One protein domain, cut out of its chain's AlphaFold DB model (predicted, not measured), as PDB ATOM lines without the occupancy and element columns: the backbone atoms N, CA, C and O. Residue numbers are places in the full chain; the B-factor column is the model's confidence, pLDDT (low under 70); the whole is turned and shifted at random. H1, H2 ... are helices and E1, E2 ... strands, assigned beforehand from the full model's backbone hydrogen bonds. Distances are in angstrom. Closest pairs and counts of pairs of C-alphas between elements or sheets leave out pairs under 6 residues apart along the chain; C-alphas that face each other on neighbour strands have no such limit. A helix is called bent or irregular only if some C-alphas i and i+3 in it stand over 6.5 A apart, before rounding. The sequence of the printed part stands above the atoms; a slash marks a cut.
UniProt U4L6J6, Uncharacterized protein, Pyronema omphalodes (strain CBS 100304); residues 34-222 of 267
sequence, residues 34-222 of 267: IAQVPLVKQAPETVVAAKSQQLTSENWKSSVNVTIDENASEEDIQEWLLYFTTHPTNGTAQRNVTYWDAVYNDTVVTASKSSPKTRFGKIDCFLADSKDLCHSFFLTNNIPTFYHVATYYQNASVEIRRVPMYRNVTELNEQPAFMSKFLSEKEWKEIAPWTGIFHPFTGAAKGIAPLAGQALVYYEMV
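AT A GLANCE: This is residues 34 to 222 of the 267 residues of an uncharacterized protein of Pyronema omphalodes (strain CBS 100304) (UniProt U4L6J6). A strongly twisted five-stranded sheet has the long helix H3 lying over one face, along E2 and E3, while the shorter H1, H2, H4, H5 and H6 only graze the sheet. H7 lies off the sheet and packs across H4. The printed part has 189 residues, with seven named helices and five named strands in the order H1 E1 H2 E2 H3 E3 H4 E4 E5 H5 H6 H7; the class is mixed, helices and strands. The sheet, in the order E1 E3 E2 E4 E5, is mixed. The whole is compact, with a radius of gyration of the C-alphas of 16.6 A and spans of 51 by 43 by 30 A.

HOW THE PARTS SIT: Along the printed part come H1, residues 45 to 51, E1, 52 to 54, H2, 60 to 64, E2, 77 to 85, H3, 92 to 114, E3, 119 to 124, H4, 128 to 136, E4, 145 to 152, E5, 158 to 162, H5, 175 to 184, H6, 187 to 190, and H7, 209 to 221. E1 and E3 are parallel, with N 53 and O 120 2.9 A apart, within hydrogen-bond range. E3 and E2 are parallel, with N 121 and O 81 at 2.9 A. E2 and E4 are antiparallel, with N 82 and O 147 at 2.8 A. E4 and E5 form an antiparallel hairpin, with N 150 and O 159 at 2.9 A. H3 is on the sheet at a height of 9.3 A, over E3 and E2, in two layers, a helix on one face of a sheet; it runs along the strands, at 12 degrees to E2 on the local plane. E2, H3, E3 is a strand-helix-strand unit, parallel neighbour strands with a helix between, and E1, H2, E2 is a split one, with E3 between its strands; both crossovers are right-handed. H1 touches H3 at residues 105 to 112 alone, closest C-alphas Val 48 and Asn 105, 6.1 A. H5 touches H3 at a steep tilt of 39 degrees, the same way, closest C-alphas Ser 180 and Ala 111, 4.5 A. H5 and H6 are close but not clearly touching, closest C-alphas Phe 182 and Trp 188, 6.2 A. H7, with residues 209 to 214 alone, touches H4 about perpendicular at 87 degrees, closest C-alphas Gly 213 and His 135, 4.2 A. Every O i to N i+4 pair is within hydrogen-bond range in H1, H2, H5 and H7, against 18 of 19 in H3 and 3 of 5 in H4; H6 is too short for one.

IN THESE COORDINATES: H1 begins at C-alpha 45, (231.742, 228.801, 417.137). E2 spans 25.3 A, H3 33.2 A with a kink of 25 degrees near residue 108, E4 23.1 A and H7 18.3 A. H4 is irregular, C-alphas 129 and 132 being 7.3 A apart. H7 ends at C-alpha 221, (240.876, 262.037, 421.497).

THE WHOLE: The C-alphas farthest apart, of Ala 35 and Glu 70, are 52.4 A apart. The printed part has no cut; the links H2 to E2, E5 to H5 and H6 to H7 are long. The model's pLDDT is under 70 at residues 34 to 43, 88 to 95 and 167 to 173.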
ATOM      1  N   ILE A  34     220.801 253.359 414.680       44.66
ATOM      2  CA  ILE A  34     220.534 252.712 413.395       44.66
ATOM      3  C   ILE A  34     219.835 251.389 413.720       44.66
ATOM      4  O   ILE A  34     220.405 250.525 414.390       44.66
ATOM      5  N   ALA A  35     218.578 251.250 413.299       37.16
ATOM      6  CA  ALA A  35     217.875 249.979 413.359       37.16
ATOM      7  C   ALA A  35     218.619 248.975 412.469       37.16
ATOM      8  O   ALA A  35     218.785 249.220 411.275       37.16
ATOM      9  N   GLN A  36     219.090 247.870 413.047       49.44
ATOM     10  CA  GLN A  36     219.632 246.764 412.266       49.44
ATOM     11  C   GLN A  36     218.631 245.621 412.156       49.44
ATOM     12  O   GLN A  36     217.895 245.303 413.093       49.44
ATOM     13  N   VAL A  37     218.645 245.044 410.957       50.44
ATOM     14  CA  VAL A  37     217.975 243.820 410.524       50.44
ATOM     15  C   VAL A  37     218.381 242.662 411.455       50.44
ATOM     16  O   VAL A  37     219.531 242.627 411.899       50.44
ATOM     17  N   PRO A  38     217.459 241.744 411.805       44.88
ATOM     18  CA  PRO A  38     217.743 240.629 412.703       44.88
ATOM     19  C   PRO A  38     218.957 239.805 412.258       44.88
ATOM     20  O   PRO A  38     219.181 239.591 411.070       44.88
ATOM     21  N   LEU A  39     219.714 239.361 413.266       50.56
ATOM     22  CA  LEU A  39     220.967 238.613 413.186       50.56
ATOM     23  C   LEU A  39     220.969 237.554 412.074       50.56
ATOM     24  O   LEU A  39     220.110 236.670 412.041       50.56
ATOM     25  N   VAL A  40     222.003 237.604 411.229       54.34
ATOM     26  CA  VAL A  40     222.418 236.475 410.391       54.34
ATOM     27  C   VAL A  40     222.593 235.256 411.300       54.34
ATOM     28  O   VAL A  40     223.163 235.353 412.389       54.34
ATOM     29  N   LYS A  41     222.061 234.114 410.860       55.38
ATOM     30  CA  LYS A  41     222.230 232.793 411.474       55.38
ATOM     31  C   LYS A  41     223.682 232.618 411.937       55.38
ATOM     32  O   LYS A  41     224.582 232.545 411.109       55.38
ATOM     33  N   GLN A  42     223.915 232.576 413.248       60.88
ATOM     34  CA  GLN A  42     225.272 232.464 413.777       60.88
ATOM     35  C   GLN A  42     225.867 231.105 413.400       60.88
ATOM     36  O   GLN A  42     225.285 230.051 413.674       60.88
ATOM     37  N   ALA A  43     227.023 231.141 412.743       68.25
ATOM     38  CA  ALA A  43     227.810 229.954 412.468       68.25
ATOM     39  C   ALA A  43     228.292 229.304 413.782       68.25
ATOM     40  O   ALA A  43     228.549 230.014 414.757       68.25
ATOM     41  N   PRO A  44     228.437 227.966 413.828       74.38
ATOM     42  CA  PRO A  44     228.906 227.274 415.023       74.38
ATOM     43  C   PRO A  44     230.326 227.724 415.399       74.38
ATOM     44  O   PRO A  44     231.261 227.585 414.607       74.38
ATOM     45  N   GLU A  45     230.489 228.218 416.629       75.88
ATOM     46  CA  GLU A  45     231.742 228.801 417.137       75.88
ATOM     47  C   GLU A  45     232.936 227.842 417.046       75.88
ATOM     48  O   GLU A  45     234.056 228.269 416.778       75.88
ATOM     49  N   THR A  46     232.705 226.535 417.191       77.44
ATOM     50  CA  THR A  46     233.748 225.503 417.104       77.44
ATOM     51  C   THR A  46     234.385 225.414 415.718       77.44
ATOM     52  O   THR A  46     235.591 225.205 415.603       77.44
ATOM     53  N   VAL A  47     233.599 225.608 414.654       79.00
ATOM     54  CA  VAL A  47     234.101 225.603 413.271       79.00
ATOM     55  C   VAL A  47     234.906 226.869 413.006       79.00
ATOM     56  O   VAL A  47     235.963 226.808 412.381       79.00
ATOM     57  N   VAL A  48     234.430 228.004 413.517       82.19
ATOM     58  CA  VAL A  48     235.126 229.284 413.383       82.19
ATOM     59  C   VAL A  48     236.456 229.243 414.129       82.19
ATOM     60  O   VAL A  48     237.476 229.568 413.534       82.19
ATOM     61  N   ALA A  49     236.488 228.761 415.372       81.50
ATOM     62  CA  ALA A  49     237.717 228.639 416.160       81.50
ATOM     63  C   ALA A  49     238.757 227.698 415.521       81.50
ATOM     64  O   ALA A  49     239.954 227.908 415.674       81.50
ATOM     65  N   ALA A  50     238.319 226.679 414.775       84.44
ATOM     66  CA  ALA A  50     239.220 225.778 414.055       84.44
ATOM     67  C   ALA A  50     239.782 226.373 412.748       84.44
ATOM     68  O   ALA A  50     240.772 225.868 412.217       84.44
ATOM     69  N   LYS A  51     239.132 227.400 412.186       87.44
ATOM     70  CA  LYS A  51     239.478 227.999 410.881       87.44
ATOM     71  C   LYS A  51     240.015 229.428 410.982       87.44
ATOM     72  O   LYS A  51     240.640 229.899 410.036       87.44
ATOM     73  N   SER A  52     239.774 230.095 412.103       91.31
ATOM     74  CA  SER A  52     240.228 231.443 412.421       91.31
ATOM     75  C   SER A  52     241.310 231.397 413.492       91.31
ATOM     76  O   SER A  52     241.166 230.721 414.507       91.31
ATOM     77  N   GLN A  53     242.392 232.135 413.266       92.75
ATOM     78  CA  GLN A  53     243.475 232.302 414.224       92.75
ATOM     79  C   GLN A  53     243.382 233.672 414.899       92.75
ATOM     80  O   GLN A  53     243.225 234.697 414.233       92.75
ATOM     81  N   GLN A  54     243.557 233.712 416.220       91.19
ATOM     82  CA  GLN A  54     243.763 234.974 416.928       91.19
ATOM     83  C   GLN A  54     245.167 235.506 416.610       91.19
ATOM     84  O   GLN A  54     246.165 234.818 416.843       91.19
ATOM     85  N   LEU A  55     245.254 236.725 416.081       92.56
ATOM     86  CA  LEU A  55     246.527 237.353 415.733       92.56
ATOM     87  C   LEU A  55     246.854 238.483 416.713       92.56
ATOM     88  O   LEU A  55     246.031 239.354 416.993       92.56
ATOM     89  N   THR A  56     248.086 238.460 417.213       92.75
ATOM     90  CA  THR A  56     248.659 239.452 418.131       92.75
ATOM     91  C   THR A  56     249.811 240.190 417.458       92.75
ATOM     92  O   THR A  56     250.273 239.784 416.388       92.75
ATOM     93  N   SER A  57     250.313 241.254 418.091       90.25
ATOM     94  CA  SER A  57     251.431 242.062 417.575       90.25
ATOM     95  C   SER A  57     252.725 241.260 417.398       90.25
ATOM     96  O   SER A  57     253.537 241.602 416.538       90.25
ATOM     97  N   GLU A  58     252.882 240.167 418.144       89.81
ATOM     98  CA  GLU A  58     254.045 239.277 418.076       89.81
ATOM     99  C   GLU A  58     253.916 238.222 416.969       89.81
ATOM    100  O   GLU A  58     254.874 237.958 416.248       89.81
ATOM    101  N   ASN A  59     252.723 237.644 416.793       91.38
ATOM    102  CA  ASN A  59     252.521 236.485 415.916       91.38
ATOM    103  C   ASN A  59     252.166 236.872 414.465       91.38
ATOM    104  O   ASN A  59     252.494 236.170 413.510       91.38
ATOM    105  N   TRP A  60     251.492 238.003 414.250       91.00
ATOM    106  CA  TRP A  60     250.880 238.283 412.946       91.00
ATOM    107  C   TRP A  60     251.874 238.319 411.771       91.00
ATOM    108  O   TRP A  60     251.558 237.815 410.695       91.00
ATOM    109  N   LYS A  61     253.091 238.846 411.972       89.31
ATOM    110  CA  LYS A  61     254.117 238.900 410.913       89.31
ATOM    111  C   LYS A  61     254.599 237.510 410.527       89.31
ATOM    112  O   LYS A  61     254.736 237.237 409.341       89.31
ATOM    113  N   SER A  62     254.840 236.638 411.506       89.19
ATOM    114  CA  SER A  62     255.260 235.259 411.244       89.19
ATOM    115  C   SER A  62     254.159 234.434 410.585       89.19
ATOM    116  O   SER A  62     254.468 233.599 409.748       89.19
ATOM    117  N   SER A  63     252.888 234.684 410.914       89.06
ATOM    118  CA  SER A  63     251.755 233.984 410.292       89.06
ATOM    119  C   SER A  63     251.549 234.354 408.825       89.06
ATOM    120  O   SER A  63     251.166 233.507 408.018       89.06
ATOM    121  N   VAL A  64     251.766 235.627 408.483       88.44
ATOM    122  CA  VAL A  64     251.529 236.145 407.130       88.44
ATOM    123  C   VAL A  64     252.732 235.919 406.218       88.44
ATOM    124  O   VAL A  64     252.537 235.611 405.044       88.44
ATOM    125  N   ASN A  65     253.956 236.029 406.745       85.75
ATOM    126  CA  ASN A  65     255.166 235.823 405.958       85.75
ATOM    127  C   ASN A  65     255.250 234.395 405.413       85.75
ATOM    128  O   ASN A  65     254.966 233.419 406.105       85.75
ATOM    129  N   VAL A  66     255.720 234.293 404.174       84.69
ATOM    130  CA  VAL A  66     256.035 233.024 403.520       84.69
ATOM    131  C   VAL A  66     257.536 232.921 403.289       84.69
ATOM    132  O   VAL A  66     258.240 233.929 403.216       84.69
ATOM    133  N   THR A  67     258.029 231.690 403.188       83.50
ATOM    134  CA  THR A  67     259.397 231.440 402.719       83.50
ATOM    135  C   THR A  67     259.400 231.485 401.197       83.50
ATOM    136  O   THR A  67     258.431 231.041 400.581       83.50
ATOM    137  N   ILE A  68     260.461 232.043 400.611       86.12
ATOM    138  CA  ILE A  68     260.606 232.119 399.157       86.12
ATOM    139  C   ILE A  68     260.712 230.702 398.600       86.12
ATOM    140  O   ILE A  68     261.537 229.915 399.068       86.12
ATOM    141  N   ASP A  69     259.887 230.402 397.604       83.69
ATOM    142  CA  ASP A  69     259.975 229.182 396.812       83.69
ATOM    143  C   ASP A  69     260.243 229.577 395.358       83.69
ATOM    144  O   ASP A  69     259.387 230.151 394.685       83.69
ATOM    145  N   GLU A  70     261.458 229.296 394.886       81.31
ATOM    146  CA  GLU A  70     261.907 229.639 393.531       81.31
ATOM    147  C   GLU A  70     261.148 228.864 392.442       81.31
ATOM    148  O   GLU A  70     261.147 229.281 391.285       81.31
ATOM    149  N   ASN A  71     260.479 227.761 392.801       82.94
ATOM    150  CA  ASN A  71     259.672 226.962 391.879       82.94
ATOM    151  C   ASN A  71     258.185 227.343 391.896       82.94
ATOM    152  O   ASN A  71     257.408 226.775 391.124       82.94
ATOM    153  N   ALA A  72     257.772 228.263 392.773       81.31
ATOM    154  CA  ALA A  72     256.383 228.680 392.878       81.31
ATOM    155  C   ALA A  72     255.964 229.549 391.686       81.31
ATOM    156  O   ALA A  72     256.698 230.433 391.235       81.31
ATOM    157  N   SER A  73     254.748 229.312 391.193       82.19
ATOM    158  CA  SER A  73     254.137 230.156 390.166       82.19
ATOM    159  C   SER A  73     253.796 231.537 390.737       82.19
ATOM    160  O   SER A  73     253.558 231.685 391.935       82.19
ATOM    161  N   GLU A  74     253.670 232.555 389.882       77.44
ATOM    162  CA  GLU A  74     253.143 233.873 390.282       77.44
ATOM    163  C   GLU A  74     251.719 233.788 390.863       77.44
ATOM    164  O   GLU A  74     251.283 234.660 391.617       77.44
ATOM    165  N   GLU A  75     250.981 232.724 390.538       80.06
ATOM    166  CA  GLU A  75     249.644 232.469 391.074       80.06
ATOM    167  C   GLU A  75     249.643 231.752 392.429       80.06
ATOM    168  O   GLU A  75     248.593 231.682 393.084       80.06
ATOM    169  N   ASP A  76     250.792 231.231 392.863       86.56
ATOM    170  CA  ASP A  76     250.936 230.625 394.176       86.56
ATOM    171  C   ASP A  76     251.072 231.731 395.218       86.56
ATOM    172  O   ASP A  76     252.118 232.359 395.416       86.56
ATOM    173  N   ILE A  77     249.954 231.965 395.899       89.06
ATOM    174  CA  ILE A  77     249.813 232.987 396.926       89.06
ATOM    175  C   ILE A  77     249.225 232.399 398.206       89.06
ATOM    176  O   ILE A  77     248.377 231.503 398.185       89.06
ATOM    177  N   GLN A  78     249.672 232.933 399.337       91.19
ATOM    178  CA  GLN A  78     249.028 232.760 400.629       91.19
ATOM    179  C   GLN A  78     248.090 233.943 400.882       91.19
ATOM    180  O   GLN A  78     248.539 235.084 401.003       91.19
ATOM    181  N   GLU A  79     246.796 233.662 400.991       93.38
ATOM    182  CA  GLU A  79     245.761 234.668 401.232       93.38
ATOM    183  C   GLU A  79     245.323 234.667 402.699       93.38
ATOM    184  O   GLU A  79     245.090 233.611 403.292       93.38
ATOM    185  N   TRP A  80     245.157 235.856 403.269       95.00
ATOM    186  CA  TRP A  80     244.641 236.072 404.615       95.00
ATOM    187  C   TRP A  80     243.506 237.093 404.602       95.00
ATOM    188  O   TRP A  80     243.676 238.209 404.115       95.00
ATOM    189  N   LEU A  81     242.377 236.751 405.217       95.25
ATOM    190  CA  LEU A  81     241.345 237.710 405.598       95.25
ATOM    191  C   LEU A  81     241.525 238.079 407.073       95.25
ATOM    192  O   LEU A  81     241.238 237.282 407.970       95.25
ATOM    193  N   LEU A  82     241.995 239.298 407.318       95.25
ATOM    194  CA  LEU A  82     242.196 239.860 408.646       95.25
ATOM    195  C   LEU A  82     240.973 240.667 409.063       95.25
ATOM    196  O   LEU A  82     240.581 241.613 408.380       95.25
ATOM    197  N   TYR A  83     240.397 240.319 410.205       94.69
ATOM    198  CA  TYR A  83     239.291 241.029 410.821       94.69
ATOM    199  C   TYR A  83     239.769 241.779 412.057       94.69
ATOM    200  O   TYR A  83     240.159 241.172 413.052       94.69
ATOM    201  N   PHE A  84     239.716 243.104 411.987       92.94
ATOM    202  CA  PHE A  84     240.012 243.994 413.096       92.94
ATOM    203  C   PHE A  84     238.710 244.391 413.774       92.94
ATOM    204  O   PHE A  84     237.847 245.038 413.174       92.94
ATOM    205  N   THR A  85     238.593 244.010 415.036       90.44
ATOM    206  CA  THR A  85     237.447 244.293 415.891       90.44
ATOM    207  C   THR A  85     237.900 244.927 417.201       90.44
ATOM    208  O   THR A  85     239.088 245.146 417.431       90.44
ATOM    209  N   THR A  86     236.942 245.259 418.053       84.50
ATOM    210  CA  THR A  86     237.171 245.716 419.422       84.50
ATOM    211  C   THR A  86     236.270 244.918 420.342       84.50
ATOM    212  O   THR A  86     235.172 244.534 419.938       84.50
ATOM    213  N   HIS A  87     236.685 244.718 421.589       74.25
ATOM    214  CA  HIS A  87     235.806 244.138 422.592       74.25
ATOM    215  C   HIS A  87     234.478 244.921 422.677       74.25
ATOM    216  O   HIS A  87     234.488 246.160 422.657       74.25
ATOM    217  N   PRO A  88     233.322 244.243 422.796       65.94
ATOM    218  CA  PRO A  88     232.056 244.917 423.039       65.94
ATOM    219  C   PRO A  88     232.113 245.683 424.369       65.94
ATOM    220  O   PRO A  88     232.250 245.089 425.437       65.94
ATOM    221  N   THR A  89     232.017 247.011 424.310       59.62
ATOM    222  CA  THR A  89     231.864 247.889 425.480       59.62
ATOM    223  C   THR A  89     230.424 248.379 425.576       59.62
ATOM    224  O   THR A  89     229.866 248.790 424.557       59.62
ATOM    225  N   ASN A  90     229.854 248.418 426.785       45.53
ATOM    226  CA  ASN A  90     228.478 248.864 427.049       45.53
ATOM    227  C   ASN A  90     228.117 250.148 426.266       45.53
ATOM    228  O   ASN A  90     228.576 251.234 426.611       45.53
ATOM    229  N   GLY A  91     227.311 250.034 425.200       55.22
ATOM    230  CA  GLY A  91     226.925 251.176 424.360       55.22
ATOM    231  C   GLY A  91     226.556 250.833 422.910       55.22
ATOM    232  O   GLY A  91     226.343 249.678 422.545       55.22
ATOM    233  N   THR A  92     226.468 251.857 422.058       54.16
ATOM    234  CA  THR A  92     226.199 251.737 420.609       54.16
ATOM    235  C   THR A  92     227.329 251.032 419.854       54.16
ATOM    236  O   THR A  92     227.055 250.298 418.906       54.16
ATOM    237  N   ALA A  93     228.577 251.165 420.319       57.44
ATOM    238  CA  ALA A  93     229.738 250.462 419.769       57.44
ATOM    239  C   ALA A  93     229.597 248.930 419.865       57.44
ATOM    240  O   ALA A  93     229.849 248.229 418.888       57.44
ATOM    241  N   GLN A  94     229.089 248.412 420.989       54.06
ATOM    242  CA  GLN A  94     228.843 246.977 421.180       54.06
ATOM    243  C   GLN A  94     227.839 246.406 420.176       54.06
ATOM    244  O   GLN A  94     228.023 245.290 419.705       54.06
ATOM    245  N   ARG A  95     226.819 247.181 419.783       54.31
ATOM    246  CA  ARG A  95     225.811 246.724 418.810       54.31
ATOM    247  C   ARG A  95     226.400 246.527 417.412       54.31
ATOM    248  O   ARG A  95     226.051 245.561 416.746       54.31
ATOM    249  N   ASN A  96     227.310 247.407 416.996       71.94
ATOM    250  CA  ASN A  96     227.991 247.285 415.708       71.94
ATOM    251  C   ASN A  96     228.988 246.114 415.724       71.94
ATOM    252  O   ASN A  96     229.023 245.319 414.793       71.94
ATOM    253  N   VAL A  97     229.750 245.955 416.811       77.88
ATOM    254  CA  VAL A  97     230.716 244.855 416.971       77.88
ATOM    255  C   VAL A  97     230.039 243.488 416.873       77.88
ATOM    256  O   VAL A  97     230.441 242.682 416.043       77.88
ATOM    257  N   THR A  98     228.965 243.252 417.635       78.81
ATOM    258  CA  THR A  98     228.265 241.955 417.627       78.81
ATOM    259  C   THR A  98     227.708 241.591 416.247       78.81
ATOM    260  O   THR A  98     227.720 240.422 415.863       78.81
ATOM    261  N   TYR A  99     227.242 242.580 415.480       79.88
ATOM    262  CA  TYR A  99     226.792 242.362 414.107       79.88
ATOM    263  C   TYR A  99     227.948 241.915 413.197       79.88
ATOM    264  O   TYR A  99     227.850 240.889 412.525       79.88
ATOM    265  N   TRP A 100     229.066 242.644 413.208       84.62
ATOM    266  CA  TRP A 100     230.215 242.323 412.359       84.62
ATOM    267  C   TRP A 100     230.948 241.049 412.790       84.62
ATOM    268  O   TRP A 100     231.503 240.363 411.936       84.62
ATOM    269  N   ASP A 101     230.889 240.688 414.072       87.50
ATOM    270  CA  ASP A 101     231.337 239.383 414.563       87.50
ATOM    271  C   ASP A 101     230.514 238.248 413.937       87.50
ATOM    272  O   ASP A 101     231.074 237.249 413.491       87.50
ATOM    273  N   ALA A 102     229.187 238.405 413.848       84.44
ATOM    274  CA  ALA A 102     228.328 237.417 413.199       84.44
ATOM    275  C   ALA A 102     228.619 237.313 411.692       84.44
ATOM    276  O   ALA A 102     228.751 236.204 411.173       84.44
ATOM    277  N   VAL A 103     228.788 238.454 411.009       86.12
ATOM    278  CA  VAL A 103     229.179 238.501 409.588       86.12
ATOM    279  C   VAL A 103     230.521 237.808 409.368       86.12
ATOM    280  O   VAL A 103     230.650 237.005 408.445       86.12
ATOM    281  N   TYR A 104     231.515 238.074 410.218       90.44
ATOM    282  CA  TYR A 104     232.816 237.420 410.138       90.44
ATOM    283  C   TYR A 104     232.695 235.906 410.318       90.44
ATOM    284  O   TYR A 104     233.211 235.155 409.496       90.44
ATOM    285  N   ASN A 105     231.975 235.453 411.344       90.88
ATOM    286  CA  ASN A 105     231.801 234.031 411.629       90.88
ATOM    287  C   ASN A 105     231.143 233.284 410.455       90.88
ATOM    288  O   ASN A 105     231.603 232.204 410.078       90.88
ATOM    289  N   ASP A 106     230.106 233.863 409.846       88.69
ATOM    290  CA  ASP A 106     229.461 233.280 408.666       88.69
ATOM    291  C   ASP A 106     230.375 233.326 407.429       88.69
ATOM    292  O   ASP A 106     230.480 232.350 406.682       88.69
ATOM    293  N   THR A 107     231.134 234.413 407.261       89.38
ATOM    294  CA  THR A 107     232.144 234.531 406.197       89.38
ATOM    295  C   THR A 107     233.210 233.446 406.323       89.38
ATOM    296  O   THR A 107     233.542 232.809 405.334       89.38
ATOM    297  N   VAL A 108     233.724 233.166 407.524       91.69
ATOM    298  CA  VAL A 108     234.717 232.099 407.735       91.69
ATOM    299  C   VAL A 108     234.160 230.744 407.286       91.69
ATOM    300  O   VAL A 108     234.850 229.971 406.621       91.69
ATOM    301  N   VAL A 109     232.897 230.442 407.598       89.06
ATOM    302  CA  VAL A 109     232.276 229.158 407.228       89.06
ATOM    303  C   VAL A 109     231.944 229.065 405.738       89.06
ATOM    304  O   VAL A 109     232.086 227.992 405.149       89.06
ATOM    305  N   THR A 110     231.500 230.153 405.118       88.69
ATOM    306  CA  THR A 110     231.158 230.187 403.687       88.69
ATOM    307  C   THR A 110     232.411 230.262 402.817       88.69
ATOM    308  O   THR A 110     232.601 229.418 401.939       88.69
ATOM    309  N   ALA A 111     233.319 231.191 403.112       89.19
ATOM    310  CA  ALA A 111     234.550 231.401 402.361       89.19
ATOM    311  C   ALA A 111     235.549 230.250 402.517       89.19
ATOM    312  O   ALA A 111     236.259 229.947 401.569       89.19
ATOM    313  N   SER A 112     235.573 229.527 403.646       88.25
ATOM    314  CA  SER A 112     236.415 228.320 403.752       88.25
ATOM    315  C   SER A 112     236.004 227.195 402.793       88.25
ATOM    316  O   SER A 112     236.808 226.299 402.531       88.25
ATOM    317  N   LYS A 113     234.772 227.228 402.264       88.06
ATOM    318  CA  LYS A 113     234.302 226.293 401.231       88.06
ATOM    319  C   LYS A 113     234.612 226.795 399.823       88.06
ATOM    320  O   LYS A 113     235.009 225.989 398.988       88.06
ATOM    321  N   SER A 114     234.411 228.088 399.554       87.12
ATOM    322  CA  SER A 114     234.625 228.670 398.220       87.12
ATOM    323  C   SER A 114     236.096 228.976 397.923       87.12
ATOM    324  O   SER A 114     236.522 228.843 396.780       87.12
ATOM    325  N   SER A 115     236.882 229.329 398.941       86.56
ATOM    326  CA  SER A 115     238.318 229.592 398.853       86.56
ATOM    327  C   SER A 115     239.090 228.820 399.936       86.56
ATOM    328  O   SER A 115     239.390 229.344 401.012       86.56
ATOM    329  N   PRO A 116     239.443 227.546 399.681       83.69
ATOM    330  CA  PRO A 116     240.079 226.688 400.683       83.69
ATOM    331  C   PRO A 116     241.519 227.099 401.032       83.69
ATOM    332  O   PRO A 116     242.046 226.651 402.050       83.69
ATOM    333  N   LYS A 117     242.168 227.923 400.197       85.31
ATOM    334  CA  LYS A 117     243.531 228.429 400.431       85.31
ATOM    335  C   LYS A 117     243.559 229.662 401.343       85.31
ATOM    336  O   LYS A 117     244.609 229.953 401.916       85.31
ATOM    337  N   THR A 118     242.437 230.370 401.494       91.44
ATOM    338  CA  THR A 118     242.370 231.584 402.313       91.44
ATOM    339  C   THR A 118     242.367 231.237 403.801       91.44
ATOM    340  O   THR A 118     241.591 230.406 404.275       91.44
ATOM    341  N   ARG A 119     243.238 231.903 404.559       93.94
ATOM    342  CA  ARG A 119     243.309 231.828 406.020       93.94
ATOM    343  C   ARG A 119     242.548 232.986 406.651       93.94
ATOM    344  O   ARG A 119     242.427 234.059 406.066       93.94
ATOM    345  N   PHE A 120     242.058 232.786 407.867       94.88
ATOM    346  CA  PHE A 120     241.267 233.788 408.575       94.88
ATOM    347  C   PHE A 120     241.973 234.200 409.862       94.88
ATOM    348  O   PHE A 120     242.409 233.352 410.640       94.88
ATOM    349  N   GLY A 121     242.081 235.507 410.085       94.62
ATOM    350  CA  GLY A 121     242.671 236.081 411.289       94.62
ATOM    351  C   GLY A 121     241.688 237.004 411.996       94.62
ATOM    352  O   GLY A 121     241.054 237.826 411.335       94.62
ATOM    353  N   LYS A 122     241.569 236.893 413.319       93.25
ATOM    354  CA  LYS A 122     240.803 237.823 414.160       93.25
ATOM    355  C   LYS A 122     241.754 238.595 415.076       93.25
ATOM    356  O   LYS A 122     242.622 238.004 415.716       93.25
ATOM    357  N   ILE A 123     241.600 239.916 415.108       93.06
ATOM    358  CA  ILE A 123     242.404 240.851 415.895       93.06
ATOM    359  C   ILE A 123     241.456 241.675 416.759       93.06
ATOM    360  O   ILE A 123     240.570 242.345 416.232       93.06
ATOM    361  N   ASP A 124     241.662 241.659 418.074       90.50
ATOM    362  CA  ASP A 124     240.953 242.546 418.999       90.50
ATOM    363  C   ASP A 124     241.849 243.730 419.373       90.50
ATOM    364  O   ASP A 124     242.814 243.588 420.119       90.50
ATOM    365  N   CYS A 125     241.537 244.913 418.862       88.69
ATOM    366  CA  CYS A 125     242.330 246.118 419.082       88.69
ATOM    367  C   CYS A 125     242.274 246.666 420.513       88.69
ATOM    368  O   CYS A 125     243.057 247.555 420.850       88.69
ATOM    369  N   PHE A 126     241.360 246.167 421.351       84.81
ATOM    370  CA  PHE A 126     241.266 246.574 422.751       84.81
ATOM    371  C   PHE A 126     242.275 245.841 423.644       84.81
ATOM    372  O   PHE A 126     242.731 246.392 424.649       84.81
ATOM    373  N   LEU A 127     242.650 244.611 423.279       85.50
ATOM    374  CA  LEU A 127     243.640 243.834 424.020       85.50
ATOM    375  C   LEU A 127     245.032 244.459 423.880       85.50
ATOM    376  O   LEU A 127     245.430 244.888 422.796       85.50
ATOM    377  N   ALA A 128     245.790 244.476 424.980       84.06
ATOM    378  CA  ALA A 128     247.133 245.054 425.016       84.06
ATOM    379  C   ALA A 128     248.058 244.419 423.961       84.06
ATOM    380  O   ALA A 128     248.742 245.137 423.234       84.06
ATOM    381  N   ASP A 129     247.989 243.096 423.805       87.81
ATOM    382  CA  ASP A 129     248.874 242.318 422.932       87.81
ATOM    383  C   ASP A 129     248.666 242.602 421.435       87.81
ATOM    384  O   ASP A 129     249.556 242.366 420.618       87.81
ATOM    385  N   SER A 130     247.501 243.113 421.039       88.38
ATOM    386  CA  SER A 130     247.135 243.435 419.647       88.38
ATOM    387  C   SER A 130     246.974 244.934 419.394       88.38
ATOM    388  O   SER A 130     246.740 245.345 418.256       88.38
ATOM    389  N   LYS A 131     247.149 245.768 420.421       87.75
ATOM    390  CA  LYS A 131     247.004 247.220 420.315       87.75
ATOM    391  C   LYS A 131     248.003 247.833 419.331       87.75
ATOM    392  O   LYS A 131     247.615 248.616 418.464       87.75
ATOM    393  N   ASP A 132     249.268 247.427 419.411       88.81
ATOM    394  CA  ASP A 132     250.323 247.930 418.522       88.81
ATOM    395  C   ASP A 132     250.100 247.507 417.069       88.81
ATOM    396  O   ASP A 132     250.315 248.299 416.146       88.81
ATOM    397  N   LEU A 133     249.596 246.289 416.855       91.38
ATOM    398  CA  LEU A 133     249.151 245.833 415.544       91.38
ATOM    399  C   LEU A 133     248.063 246.758 414.986       91.38
ATOM    400  O   LEU A 133     248.200 247.251 413.869       91.38
ATOM    401  N   CYS A 134     247.027 247.080 415.755       91.19
ATOM    402  CA  CYS A 134     245.971 247.973 415.279       91.19
ATOM    403  C   CYS A 134     246.466 249.398 414.997       91.19
ATOM    404  O   CYS A 134     246.087 249.993 413.983       91.19
ATOM    405  N   HIS A 135     247.384 249.916 415.815       89.75
ATOM    406  CA  HIS A 135     248.043 251.190 415.539       89.75
ATOM    407  C   HIS A 135     248.878 251.155 414.252       89.75
ATOM    408  O   HIS A 135     248.871 252.130 413.504       89.75
ATOM    409  N   SER A 136     249.545 250.038 413.940       89.44
ATOM    410  CA  SER A 136     250.323 249.900 412.698       89.44
ATOM    411  C   SER A 136     249.465 249.956 411.426       89.44
ATOM    412  O   SER A 136     249.962 250.335 410.367       89.44
ATOM    413  N   PHE A 137     248.169 249.649 411.542       90.31
ATOM    414  CA  PHE A 137     247.168 249.794 410.479       90.31
ATOM    415  C   PHE A 137     246.393 251.123 410.556       90.31
ATOM    416  O   PHE A 137     245.432 251.314 409.807       90.31
ATOM    417  N   PHE A 138     246.790 252.038 411.450       88.38
ATOM    418  CA  PHE A 138     246.111 253.313 411.716       88.38
ATOM    419  C   PHE A 138     244.612 253.142 412.002       88.38
ATOM    420  O   PHE A 138     243.772 253.932 411.567       88.38
ATOM    421  N   LEU A 139     244.264 252.071 412.719       86.75
ATOM    422  CA  LEU A 139     242.894 251.776 413.119       86.75
ATOM    423  C   LEU A 139     242.626 252.405 414.482       86.75
ATOM    424  O   LEU A 139     242.857 251.796 415.522       86.75
ATOM    425  N   THR A 140     242.168 253.652 414.450       72.94
ATOM    426  CA  THR A 140     241.855 254.461 415.631       72.94
ATOM    427  C   THR A 140     240.357 254.413 415.939       72.94
ATOM    428  O   THR A 140     239.941 253.799 416.915       72.94
ATOM    429  N   ASN A 141     239.536 254.965 415.044       71.25
ATOM    430  CA  ASN A 141     238.076 255.039 415.177       71.25
ATOM    431  C   ASN A 141     237.314 254.267 414.084       71.25
ATOM    432  O   ASN A 141     236.094 254.128 414.137       71.25
ATOM    433  N   ASN A 142     238.025 253.725 413.092       74.44
ATOM    434  CA  ASN A 142     237.447 252.990 411.963       74.44
ATOM    435  C   ASN A 142     237.432 251.475 412.215       74.44
ATOM    436  O   ASN A 142     237.954 250.697 411.419       74.44
ATOM    437  N   ILE A 143     236.853 251.052 413.336       81.69
ATOM    438  CA  ILE A 143     236.682 249.640 413.713       81.69
ATOM    439  C   ILE A 143     235.173 249.374 413.834       81.69
ATOM    440  O   ILE A 143     234.448 250.233 414.345       81.69
ATOM    441  N   PRO A 144     234.644 248.234 413.359       86.62
ATOM    442  CA  PRO A 144     235.330 247.101 412.727       86.62
ATOM    443  C   PRO A 144     235.787 247.362 411.284       86.62
ATOM    444  O   PRO A 144     235.121 248.104 410.553       86.62
ATOM    445  N   THR A 145     236.911 246.735 410.897       89.75
ATOM    446  CA  THR A 145     237.483 246.769 409.536       89.75
ATOM    447  C   THR A 145     238.072 245.406 409.100       89.75
ATOM    448  O   THR A 145     238.521 244.624 409.930       89.75
ATOM    449  N   PHE A 146     238.104 245.125 407.793       92.31
ATOM    450  CA  PHE A 146     238.609 243.911 407.158       92.31
ATOM    451  C   PHE A 146     239.737 244.287 406.201       92.31
ATOM    452  O   PHE A 146     239.616 245.237 405.421       92.31
ATOM    453  N   TYR A 147     240.811 243.511 406.233       94.38
ATOM    454  CA  TYR A 147     241.904 243.601 405.279       94.38
ATOM    455  C   TYR A 147     242.139 242.243 404.633       94.38
ATOM    456  O   TYR A 147     242.149 241.221 405.311       94.38
ATOM    457  N   HIS A 148     242.350 242.248 403.325       95.00
ATOM    458  CA  HIS A 148     242.858 241.106 402.590       95.00
ATOM    459  C   HIS A 148     244.371 241.257 402.444       95.00
ATOM    460  O   HIS A 148     244.848 242.317 402.034       95.00
ATOM    461  N   VAL A 149     245.120 240.218 402.787       94.62
ATOM    462  CA  VAL A 149     246.574 240.187 402.650       94.62
ATOM    463  C   VAL A 149     246.954 239.032 401.743       94.62
ATOM    464  O   VAL A 149     246.704 237.878 402.077       94.62
ATOM    465  N   ALA A 150     247.560 239.352 400.605       93.31
ATOM    466  CA  ALA A 150     248.108 238.377 399.673       93.31
ATOM    467  C   ALA A 150     249.629 238.376 399.802       93.31
ATOM    468  O   ALA A 150     250.260 239.429 399.709       93.31
ATOM    469  N   THR A 151     250.207 237.202 400.034       92.50
ATOM    470  CA  THR A 151     251.659 237.018 400.086       92.50
ATOM    471  C   THR A 151     252.088 236.063 398.986       92.50
ATOM    472  O   THR A 151     251.574 234.950 398.913       92.50
ATOM    473  N   TYR A 152     253.020 236.487 398.138       90.94
ATOM    474  CA  TYR A 152     253.465 235.723 396.972       90.94
ATOM    475  C   TYR A 152     254.690 234.875 397.323       90.94
ATOM    476  O   TYR A 152     255.664 235.398 397.867       90.94
ATOM    477  N   TYR A 153     254.668 233.576 397.006       89.19
ATOM    478  CA  TYR A 153     255.778 232.668 397.338       89.19
ATOM    479  C   TYR A 153     257.037 232.927 396.498       89.19
ATOM    480  O   TYR A 153     258.143 232.779 397.007       89.19
ATOM    481  N   GLN A 154     256.882 233.389 395.255       86.94
ATOM    482  CA  GLN A 154     257.997 233.634 394.332       86.94
ATOM    483  C   GLN A 154     258.978 234.711 394.833       86.94
ATOM    484  O   GLN A 154     260.187 234.592 394.662       86.94
ATOM    485  N   ASN A 155     258.469 235.792 395.431       84.88
ATOM    486  CA  ASN A 155     259.275 236.966 395.796       84.88
ATOM    487  C   ASN A 155     259.089 237.419 397.253       84.88
ATOM    488  O   ASN A 155     259.624 238.460 397.638       84.88
ATOM    489  N   ALA A 156     258.307 236.681 398.051       85.75
ATOM    490  CA  ALA A 156     257.896 237.047 399.409       85.75
ATOM    491  C   ALA A 156     257.311 238.471 399.525       85.75
ATOM    492  O   ALA A 156     257.370 239.100 400.587       85.75
ATOM    493  N   SER A 157     256.744 239.003 398.437       88.69
ATOM    494  CA  SER A 157     256.063 240.295 398.466       88.69
ATOM    495  C   SER A 157     254.716 240.162 399.166       88.69
ATOM    496  O   SER A 157     254.017 239.158 399.024       88.69
ATOM    497  N   VAL A 158     254.367 241.183 399.950       91.06
ATOM    498  CA  VAL A 158     253.116 241.234 400.706       91.06
ATOM    499  C   VAL A 158     252.304 242.423 400.229       91.06
ATOM    500  O   VAL A 158     252.757 243.566 400.314       91.06
ATOM    501  N   GLU A 159     251.083 242.152 399.787       92.62
ATOM    502  CA  GLU A 159     250.122 243.161 399.375       92.62
ATOM    503  C   GLU A 159     248.939 243.185 400.337       92.62
ATOM    504  O   GLU A 159     248.238 242.188 400.519       92.62
ATOM    505  N   ILE A 160     248.687 244.349 400.929       93.44
ATOM    506  CA  ILE A 160     247.576 244.561 401.854       93.44
ATOM    507  C   ILE A 160     246.513 245.403 401.162       93.44
ATOM    508  O   ILE A 160     246.811 246.466 400.626       93.44
ATOM    509  N   ARG A 161     245.257 244.970 401.213       94.25
ATOM    510  CA  ARG A 161     244.113 245.674 400.624       94.25
ATOM    511  C   ARG A 161     242.997 245.801 401.640       94.25
ATOM    512  O   ARG A 161     242.713 244.864 402.381       94.25
ATOM    513  N   ARG A 162     242.348 246.962 401.681       91.25
ATOM    514  CA  ARG A 162     241.147 247.148 402.498       91.25
ATOM    515  C   ARG A 162     239.963 246.519 401.772       91.25
ATOM    516  O   ARG A 162     239.723 246.846 400.615       91.25
ATOM    517  N   VAL A 163     239.220 245.655 402.457       90.50
ATOM    518  CA  VAL A 163     238.000 245.061 401.896       90.50
ATOM    519  C   VAL A 163     236.851 246.067 402.049       90.50
ATOM    520  O   VAL A 163     236.671 246.609 403.150       90.50
ATOM    521  N   PRO A 164     236.088 246.362 400.983       85.12
ATOM    522  CA  PRO A 164     234.965 247.284 401.053       85.12
ATOM    523  C   PRO A 164     233.851 246.716 401.939       85.12
ATOM    524  O   PRO A 164     233.575 245.517 401.942       85.12
ATOM    525  N   MET A 165     233.211 247.596 402.707       79.44
ATOM    526  CA  MET A 165     232.076 247.255 403.566       79.44
ATOM    527  C   MET A 165     230.901 248.133 403.212       79.44
ATOM    528  O   MET A 165     230.994 249.362 403.304       79.44
ATOM    529  N   TYR A 166     229.781 247.506 402.889       71.75
ATOM    530  CA  TYR A 166     228.555 248.227 402.615       71.75
ATOM    531  C   TYR A 166     227.842 248.499 403.941       71.75
ATOM    532  O   TYR A 166     227.356 247.599 404.618       71.75
ATOM    533  N   ARG A 167     227.845 249.771 404.363       63.78
ATOM    534  CA  ARG A 167     227.210 250.229 405.615       63.78
ATOM    535  C   ARG A 167     225.791 250.783 405.415       63.78
ATOM    536  O   ARG A 167     225.121 251.071 406.401       63.78
ATOM    537  N   ASN A 168     225.335 250.928 404.167       54.28
ATOM    538  CA  ASN A 168     224.017 251.469 403.821       54.28
ATOM    539  C   ASN A 168     223.025 250.325 403.543       54.28
ATOM    540  O   ASN A 168     223.338 249.379 402.828       54.28
ATOM    541  N   VAL A 169     221.848 250.385 404.171       47.72
ATOM    542  CA  VAL A 169     220.989 249.223 404.439       47.72
ATOM    543  C   VAL A 169     219.991 248.925 403.310       47.72
ATOM    544  O   VAL A 169     218.930 249.537 403.258       47.72
ATOM    545  N   THR A 170     220.303 247.905 402.504       52.34
ATOM    546  CA  THR A 170     219.331 246.937 401.929       52.34
ATOM    547  C   THR A 170     219.959 245.543 401.761       52.34
ATOM    548  O   THR A 170     219.262 244.543 401.871       52.34
ATOM    549  N   GLU A 171     221.288 245.470 401.612       56.44
ATOM    550  CA  GLU A 171     222.058 244.259 401.260       56.44
ATOM    551  C   GLU A 171     222.823 243.627 402.448       56.44
ATOM    552  O   GLU A 171     223.653 242.742 402.272       56.44
ATOM    553  N   LEU A 172     222.575 244.040 403.701       56.31
ATOM    554  CA  LEU A 172     223.387 243.598 404.860       56.31
ATOM    555  C   LEU A 172     223.335 242.093 405.165       56.31
ATOM    556  O   LEU A 172     224.243 241.581 405.820       56.31
ATOM    557  N   ASN A 173     222.311 241.377 404.705       62.34
ATOM    558  CA  ASN A 173     222.268 239.914 404.818       62.34
ATOM    559  C   ASN A 173     223.148 239.218 403.767       62.34
ATOM    560  O   ASN A 173     223.446 238.036 403.905       62.34
ATOM    561  N   GLU A 174     223.583 239.944 402.741       74.06
ATOM    562  CA  GLU A 174     224.410 239.440 401.646       74.06
ATOM    563  C   GLU A 174     225.896 239.714 401.887       74.06
ATOM    564  O   GLU A 174     226.736 239.219 401.147       74.06
ATOM    565  N   GLN A 175     226.253 240.440 402.953       80.06
ATOM    566  CA  GLN A 175     227.640 240.786 403.255       80.06
ATOM    567  C   GLN A 175     228.565 239.554 403.384       80.06
ATOM    568  O   GLN A 175     229.648 239.594 402.799       80.06
ATOM    569  N   PRO A 176     228.184 238.444 404.060       82.31
ATOM    570  CA  PRO A 176     229.008 237.232 404.068       82.31
ATOM    571  C   PRO A 176     229.163 236.613 402.673       82.31
ATOM    572  O   PRO A 176     230.258 236.203 402.291       82.31
ATOM    573  N   ALA A 177     228.083 236.598 401.882       83.38
ATOM    574  CA  ALA A 177     228.098 236.083 400.514       83.38
ATOM    575  C   ALA A 177     229.006 236.934 399.614       83.38
ATOM    576  O   ALA A 177     229.862 236.387 398.919       83.38
ATOM    577  N   PHE A 178     228.900 238.260 399.704       86.31
ATOM    578  CA  PHE A 178     229.775 239.211 399.031       86.31
ATOM    579  C   PHE A 178     231.239 238.989 399.411       86.31
ATOM    580  O   PHE A 178     232.078 238.843 398.531       86.31
ATOM    581  N   MET A 179     231.563 238.881 400.704       87.06
ATOM    582  CA  MET A 179     232.940 238.623 401.140       87.06
ATOM    583  C   MET A 179     233.464 237.277 400.630       87.06
ATOM    584  O   MET A 179     234.629 237.174 400.249       87.06
ATOM    585  N   SER A 180     232.611 236.251 400.583       86.81
ATOM    586  CA  SER A 180     232.978 234.945 400.037       86.81
ATOM    587  C   SER A 180     233.268 235.008 398.533       86.81
ATOM    588  O   SER A 180     234.246 234.407 398.091       86.81
ATOM    589  N   LYS A 181     232.477 235.791 397.783       88.62
ATOM    590  CA  LYS A 181     232.632 236.039 396.344       88.62
ATOM    591  C   LYS A 181     233.890 236.848 396.059       88.62
ATOM    592  O   LYS A 181     234.707 236.442 395.243       88.62
ATOM    593  N   PHE A 182     234.096 237.921 396.816       89.31
ATOM    594  CA  PHE A 182     235.269 238.783 396.744       89.31
ATOM    595  C   PHE A 182     236.581 237.995 396.891       89.31
ATOM    596  O   PHE A 182     237.561 238.268 396.194       89.31
ATOM    597  N   LEU A 183     236.595 236.988 397.774       90.19
ATOM    598  CA  LEU A 183     237.726 236.075 397.942       90.19
ATOM    599  C   LEU A 183     237.814 235.043 396.808       90.19
ATOM    600  O   LEU A 183     238.875 234.898 396.207       90.19
ATOM    601  N   SER A 184     236.721 234.342 396.483       90.19
ATOM    602  CA  SER A 184     236.752 233.252 395.496       90.19
ATOM    603  C   SER A 184     236.983 233.722 394.060       90.19
ATOM    604  O   SER A 184     237.694 233.067 393.304       90.19
ATOM    605  N   GLU A 185     236.397 234.857 393.678       91.06
ATOM    606  CA  GLU A 185     236.521 235.448 392.338       91.06
ATOM    607  C   GLU A 185     237.754 236.351 392.209       91.06
ATOM    608  O   GLU A 185     238.043 236.862 391.129       91.06
ATOM    609  N   LYS A 186     238.522 236.518 393.293       90.00
ATOM    610  CA  LYS A 186     239.709 237.378 393.348       90.00
ATOM    611  C   LYS A 186     239.428 238.836 392.957       90.00
ATOM    612  O   LYS A 186     240.328 239.521 392.469       90.00
ATOM    613  N   GLU A 187     238.222 239.339 393.242       89.69
ATOM    614  CA  GLU A 187     237.841 240.754 393.050       89.69
ATOM    615  C   GLU A 187     238.775 241.698 393.830       89.69
ATOM    616  O   GLU A 187     238.964 242.860 393.475       89.69
ATOM    617  N   TRP A 188     239.458 241.185 394.859       88.44
ATOM    618  CA  TRP A 188     240.514 241.911 395.558       88.44
ATOM    619  C   TRP A 188     241.624 242.427 394.637       88.44
ATOM    620  O   TRP A 188     242.259 243.418 394.987       88.44
ATOM    621  N   LYS A 189     241.867 241.820 393.469       90.38
ATOM    622  CA  LYS A 189     242.872 242.302 392.506       90.38
ATOM    623  C   LYS A 189     242.522 243.661 391.902       90.38
ATOM    624  O   LYS A 189     243.428 244.389 391.506       90.38
ATOM    625  N   GLU A 190     241.241 244.017 391.864       90.44
ATOM    626  CA  GLU A 190     240.766 245.294 391.321       90.44
ATOM    627  C   GLU A 190     241.027 246.463 392.281       90.44
ATOM    628  O   GLU A 190     241.070 247.625 391.877       90.44
ATOM    629  N   ILE A 191     241.240 246.163 393.565       90.50
ATOM    630  CA  ILE A 191     241.518 247.165 394.587       90.50
ATOM    631  C   ILE A 191     243.020 247.438 394.631       90.50
ATOM    632  O   ILE A 191     243.841 246.527 394.780       90.50
ATOM    633  N   ALA A 192     243.381 248.718 394.564       91.19
ATOM    634  CA  ALA A 192     244.766 249.140 394.688       91.19
ATOM    635  C   ALA A 192     245.360 248.677 396.038       91.19
ATOM    636  O   ALA A 192     244.754 248.917 397.092       91.19
ATOM    637  N   PRO A 193     246.534 248.018 396.037       92.44
ATOM    638  CA  PRO A 193     247.215 247.645 397.267       92.44
ATOM    639  C   PRO A 193     247.652 248.887 398.041       92.44
ATOM    640  O   PRO A 193     247.932 249.947 397.479       92.44
ATOM    641  N   TRP A 194     247.731 248.753 399.361       90.06
ATOM    642  CA  TRP A 194     248.276 249.787 400.217       90.06
ATOM    643  C   TRP A 194     249.765 249.944 399.920       90.06
ATOM    644  O   TRP A 194     250.590 249.112 400.280       90.06
ATOM    645  N   THR A 195     250.115 251.054 399.287       87.75
ATOM    646  CA  THR A 195     251.500 251.458 399.064       87.75
ATOM    647  C   THR A 195     251.823 252.685 399.904       87.75
ATOM    648  O   THR A 195     250.998 253.591 400.024       87.75
ATOM    649  N   GLY A 196     253.028 252.757 400.468       87.88
ATOM    650  CA  GLY A 196     253.495 253.973 401.126       87.88
ATOM    651  C   GLY A 196     254.578 253.750 402.172       87.88
ATOM    652  O   GLY A 196     254.939 252.626 402.515       87.88
ATOM    653  N   ILE A 197     255.070 254.862 402.716       88.38
ATOM    654  CA  ILE A 197     256.139 254.887 403.725       88.38
ATOM    655  C   ILE A 197     255.727 254.147 405.008       88.38
ATOM    656  O   ILE A 197     256.571 253.538 405.661       88.38
ATOM    657  N   PHE A 198     254.433 254.142 405.332       87.31
ATOM    658  CA  PHE A 198     253.876 253.449 406.494       87.31
ATOM    659  C   PHE A 198     253.362 252.034 406.194       87.31
ATOM    660  O   PHE A 198     252.637 251.473 407.009       87.31
ATOM    661  N   HIS A 199     253.714 251.444 405.045       88.62
ATOM    662  CA  HIS A 199     253.317 250.068 404.760       88.62
ATOM    663  C   HIS A 199     253.917 249.104 405.814       88.62
ATOM    664  O   HIS A 199     255.135 249.130 406.020       88.62
ATOM    665  N   PRO A 200     253.119 248.236 406.469       86.94
ATOM    666  CA  PRO A 200     253.571 247.444 407.619       86.94
ATOM    667  C   PRO A 200     254.757 246.496 407.361       86.94
ATOM    668  O   PRO A 200     255.524 246.207 408.283       86.94
ATOM    669  N   PHE A 201     254.934 246.024 406.121       86.81
ATOM    670  CA  PHE A 201     256.019 245.103 405.745       86.81
ATOM    671  C   PHE A 201     257.193 245.807 405.050       86.81
ATOM    672  O   PHE A 201     258.355 245.650 405.446       86.81
ATOM    673  N   THR A 202     256.885 246.601 404.024       86.12
ATOM    674  CA  THR A 202     257.869 247.172 403.083       86.12
ATOM    675  C   THR A 202     258.134 248.660 403.304       86.12
ATOM    676  O   THR A 202     259.086 249.197 402.746       86.12
ATOM    677  N   GLY A 203     257.327 249.338 404.123       85.81
ATOM    678  CA  GLY A 203     257.443 250.772 404.349       85.81
ATOM    679  C   GLY A 203     258.722 251.145 405.097       85.81
ATOM    680  O   GLY A 203     259.122 250.473 406.052       85.81
ATOM    681  N   ALA A 204     259.345 252.259 404.703       88.31
ATOM    682  CA  ALA A 204     260.541 252.779 405.370       88.31
ATOM    683  C   ALA A 204     260.277 253.170 406.840       88.31
ATOM    684  O   ALA A 204     261.164 253.060 407.682       88.31
ATOM    685  N   ALA A 205     259.043 253.563 407.170       87.31
ATOM    686  CA  ALA A 205     258.620 253.956 408.513       87.31
ATOM    687  C   ALA A 205     257.910 252.833 409.292       87.31
ATOM    688  O   ALA A 205     257.248 253.103 410.293       87.31
ATOM    689  N   LYS A 206     258.036 251.564 408.882       84.25
ATOM    690  CA  LYS A 206     257.327 250.440 409.526       84.25
ATOM    691  C   LYS A 206     257.584 250.299 411.032       84.25
ATOM    692  O   LYS A 206     256.696 249.874 411.761       84.25
ATOM    693  N   GLY A 207     258.779 250.667 411.507       85.19
ATOM    694  CA  GLY A 207     259.136 250.604 412.931       85.19
ATOM    695  C   GLY A 207     258.480 251.693 413.784       85.19
ATOM    696  O   GLY A 207     258.212 251.468 414.957       85.19
ATOM    697  N   ILE A 208     258.178 252.850 413.190       89.25
ATOM    698  CA  ILE A 208     257.524 253.977 413.873       89.25
ATOM    699  C   ILE A 208     256.012 254.022 413.627       89.25
ATOM    700  O   ILE A 208     255.320 254.790 414.284       89.25
ATOM    701  N   ALA A 209     255.483 253.196 412.718       87.62
ATOM    702  CA  ALA A 209     254.056 253.154 412.408       87.62
ATOM    703  C   ALA A 209     253.159 252.900 413.643       87.62
ATOM    704  O   ALA A 209     252.192 253.643 413.795       87.62
ATOM    705  N   PRO A 210     253.473 251.969 414.574       86.75
ATOM    706  CA  PRO A 210     252.669 251.796 415.790       86.75
ATOM    707  C   PRO A 210     252.658 253.044 416.683       86.75
ATOM    708  O   PRO A 210     251.614 253.431 417.203       86.75
ATOM    709  N   LEU A 211     253.800 253.727 416.812       88.94
ATOM    710  CA  LEU A 211     253.898 254.972 417.580       88.94
ATOM    711  C   LEU A 211     253.123 256.110 416.907       88.94
ATOM    712  O   LEU A 211     252.439 256.878 417.580       88.94
ATOM    713  N   ALA A 212     253.189 256.203 415.579       87.81
ATOM    714  CA  ALA A 212     252.420 257.174 414.809       87.81
ATOM    715  C   ALA A 212     250.908 256.914 414.926       87.81
ATOM    716  O   ALA A 212     250.140 257.854 415.123       87.81
ATOM    717  N   GLY A 213     250.484 255.650 414.871       85.75
ATOM    718  CA  GLY A 213     249.096 255.259 415.111       85.75
ATOM    719  C   GLY A 213     248.636 255.613 416.524       85.75
ATOM    720  O   GLY A 213     247.563 256.185 416.690       85.75
ATOM    721  N   GLN A 214     249.473 255.383 417.538       87.88
ATOM    722  CA  GLN A 214     249.183 255.807 418.908       87.88
ATOM    723  C   GLN A 214     249.056 257.335 419.025       87.88
ATOM    724  O   GLN A 214     248.142 257.835 419.681       87.88
ATOM    725  N   ALA A 215     249.943 258.095 418.380       87.50
ATOM    726  CA  ALA A 215     249.856 259.554 418.344       87.50
ATOM    727  C   ALA A 215     248.558 260.027 417.670       87.50
ATOM    728  O   ALA A 215     247.941 260.985 418.137       87.50
ATOM    729  N   LEU A 216     248.112 259.330 416.620       86.69
ATOM    730  CA  LEU A 216     246.843 259.606 415.953       86.69
ATOM    731  C   LEU A 216     245.648 259.355 416.881       86.69
ATOM    732  O   LEU A 216     244.749 260.189 416.928       86.69
ATOM    733  N   VAL A 217     245.667 258.282 417.684       84.56
ATOM    734  CA  VAL A 217     244.640 258.054 418.719       84.56
ATOM    735  C   VAL A 217     244.565 259.251 419.665       84.56
ATOM    736  O   VAL A 217     243.483 259.787 419.889       84.56
ATOM    737  N   TYR A 218     245.701 259.719 420.190       84.62
ATOM    738  CA  TYR A 218     245.707 260.890 421.071       84.62
ATOM    739  C   TYR A 218     245.203 262.150 420.369       84.62
ATOM    740  O   TYR A 218     244.440 262.906 420.963       84.62
ATOM    741  N   TYR A 219     245.593 262.369 419.114       84.94
ATOM    742  CA  TYR A 219     245.119 263.504 418.328       84.94
ATOM    743  C   TYR A 219     243.596 263.482 418.147       84.94
ATOM    744  O   TYR A 219     242.948 264.509 418.320       84.94
ATOM    745  N   GLU A 220     243.015 262.316 417.867       82.81
ATOM    746  CA  GLU A 220     241.566 262.149 417.713       82.81
ATOM    747  C   GLU A 220     240.806 262.243 419.044       82.81
ATOM    748  O   GLU A 220     239.662 262.695 419.073       82.81
ATOM    749  N   MET A 221     241.439 261.860 420.156       83.88
ATOM    750  CA  MET A 221     240.876 262.037 421.497       83.88
ATOM    751  C   MET A 221     240.848 263.502 421.935       83.88
ATOM    752  O   MET A 221     240.037 263.851 422.792       83.88
ATOM    753  N   VAL A 222     241.723 264.355 421.389       83.62
ATOM    754  CA  VAL A 222     241.760 265.785 421.701       83.62
ATOM    755  C   VAL A 222     240.671 266.498 420.896       83.62
ATOM    756  O   VAL A 222     240.775 266.620 419.675       83.62
TER     757      VAL A 222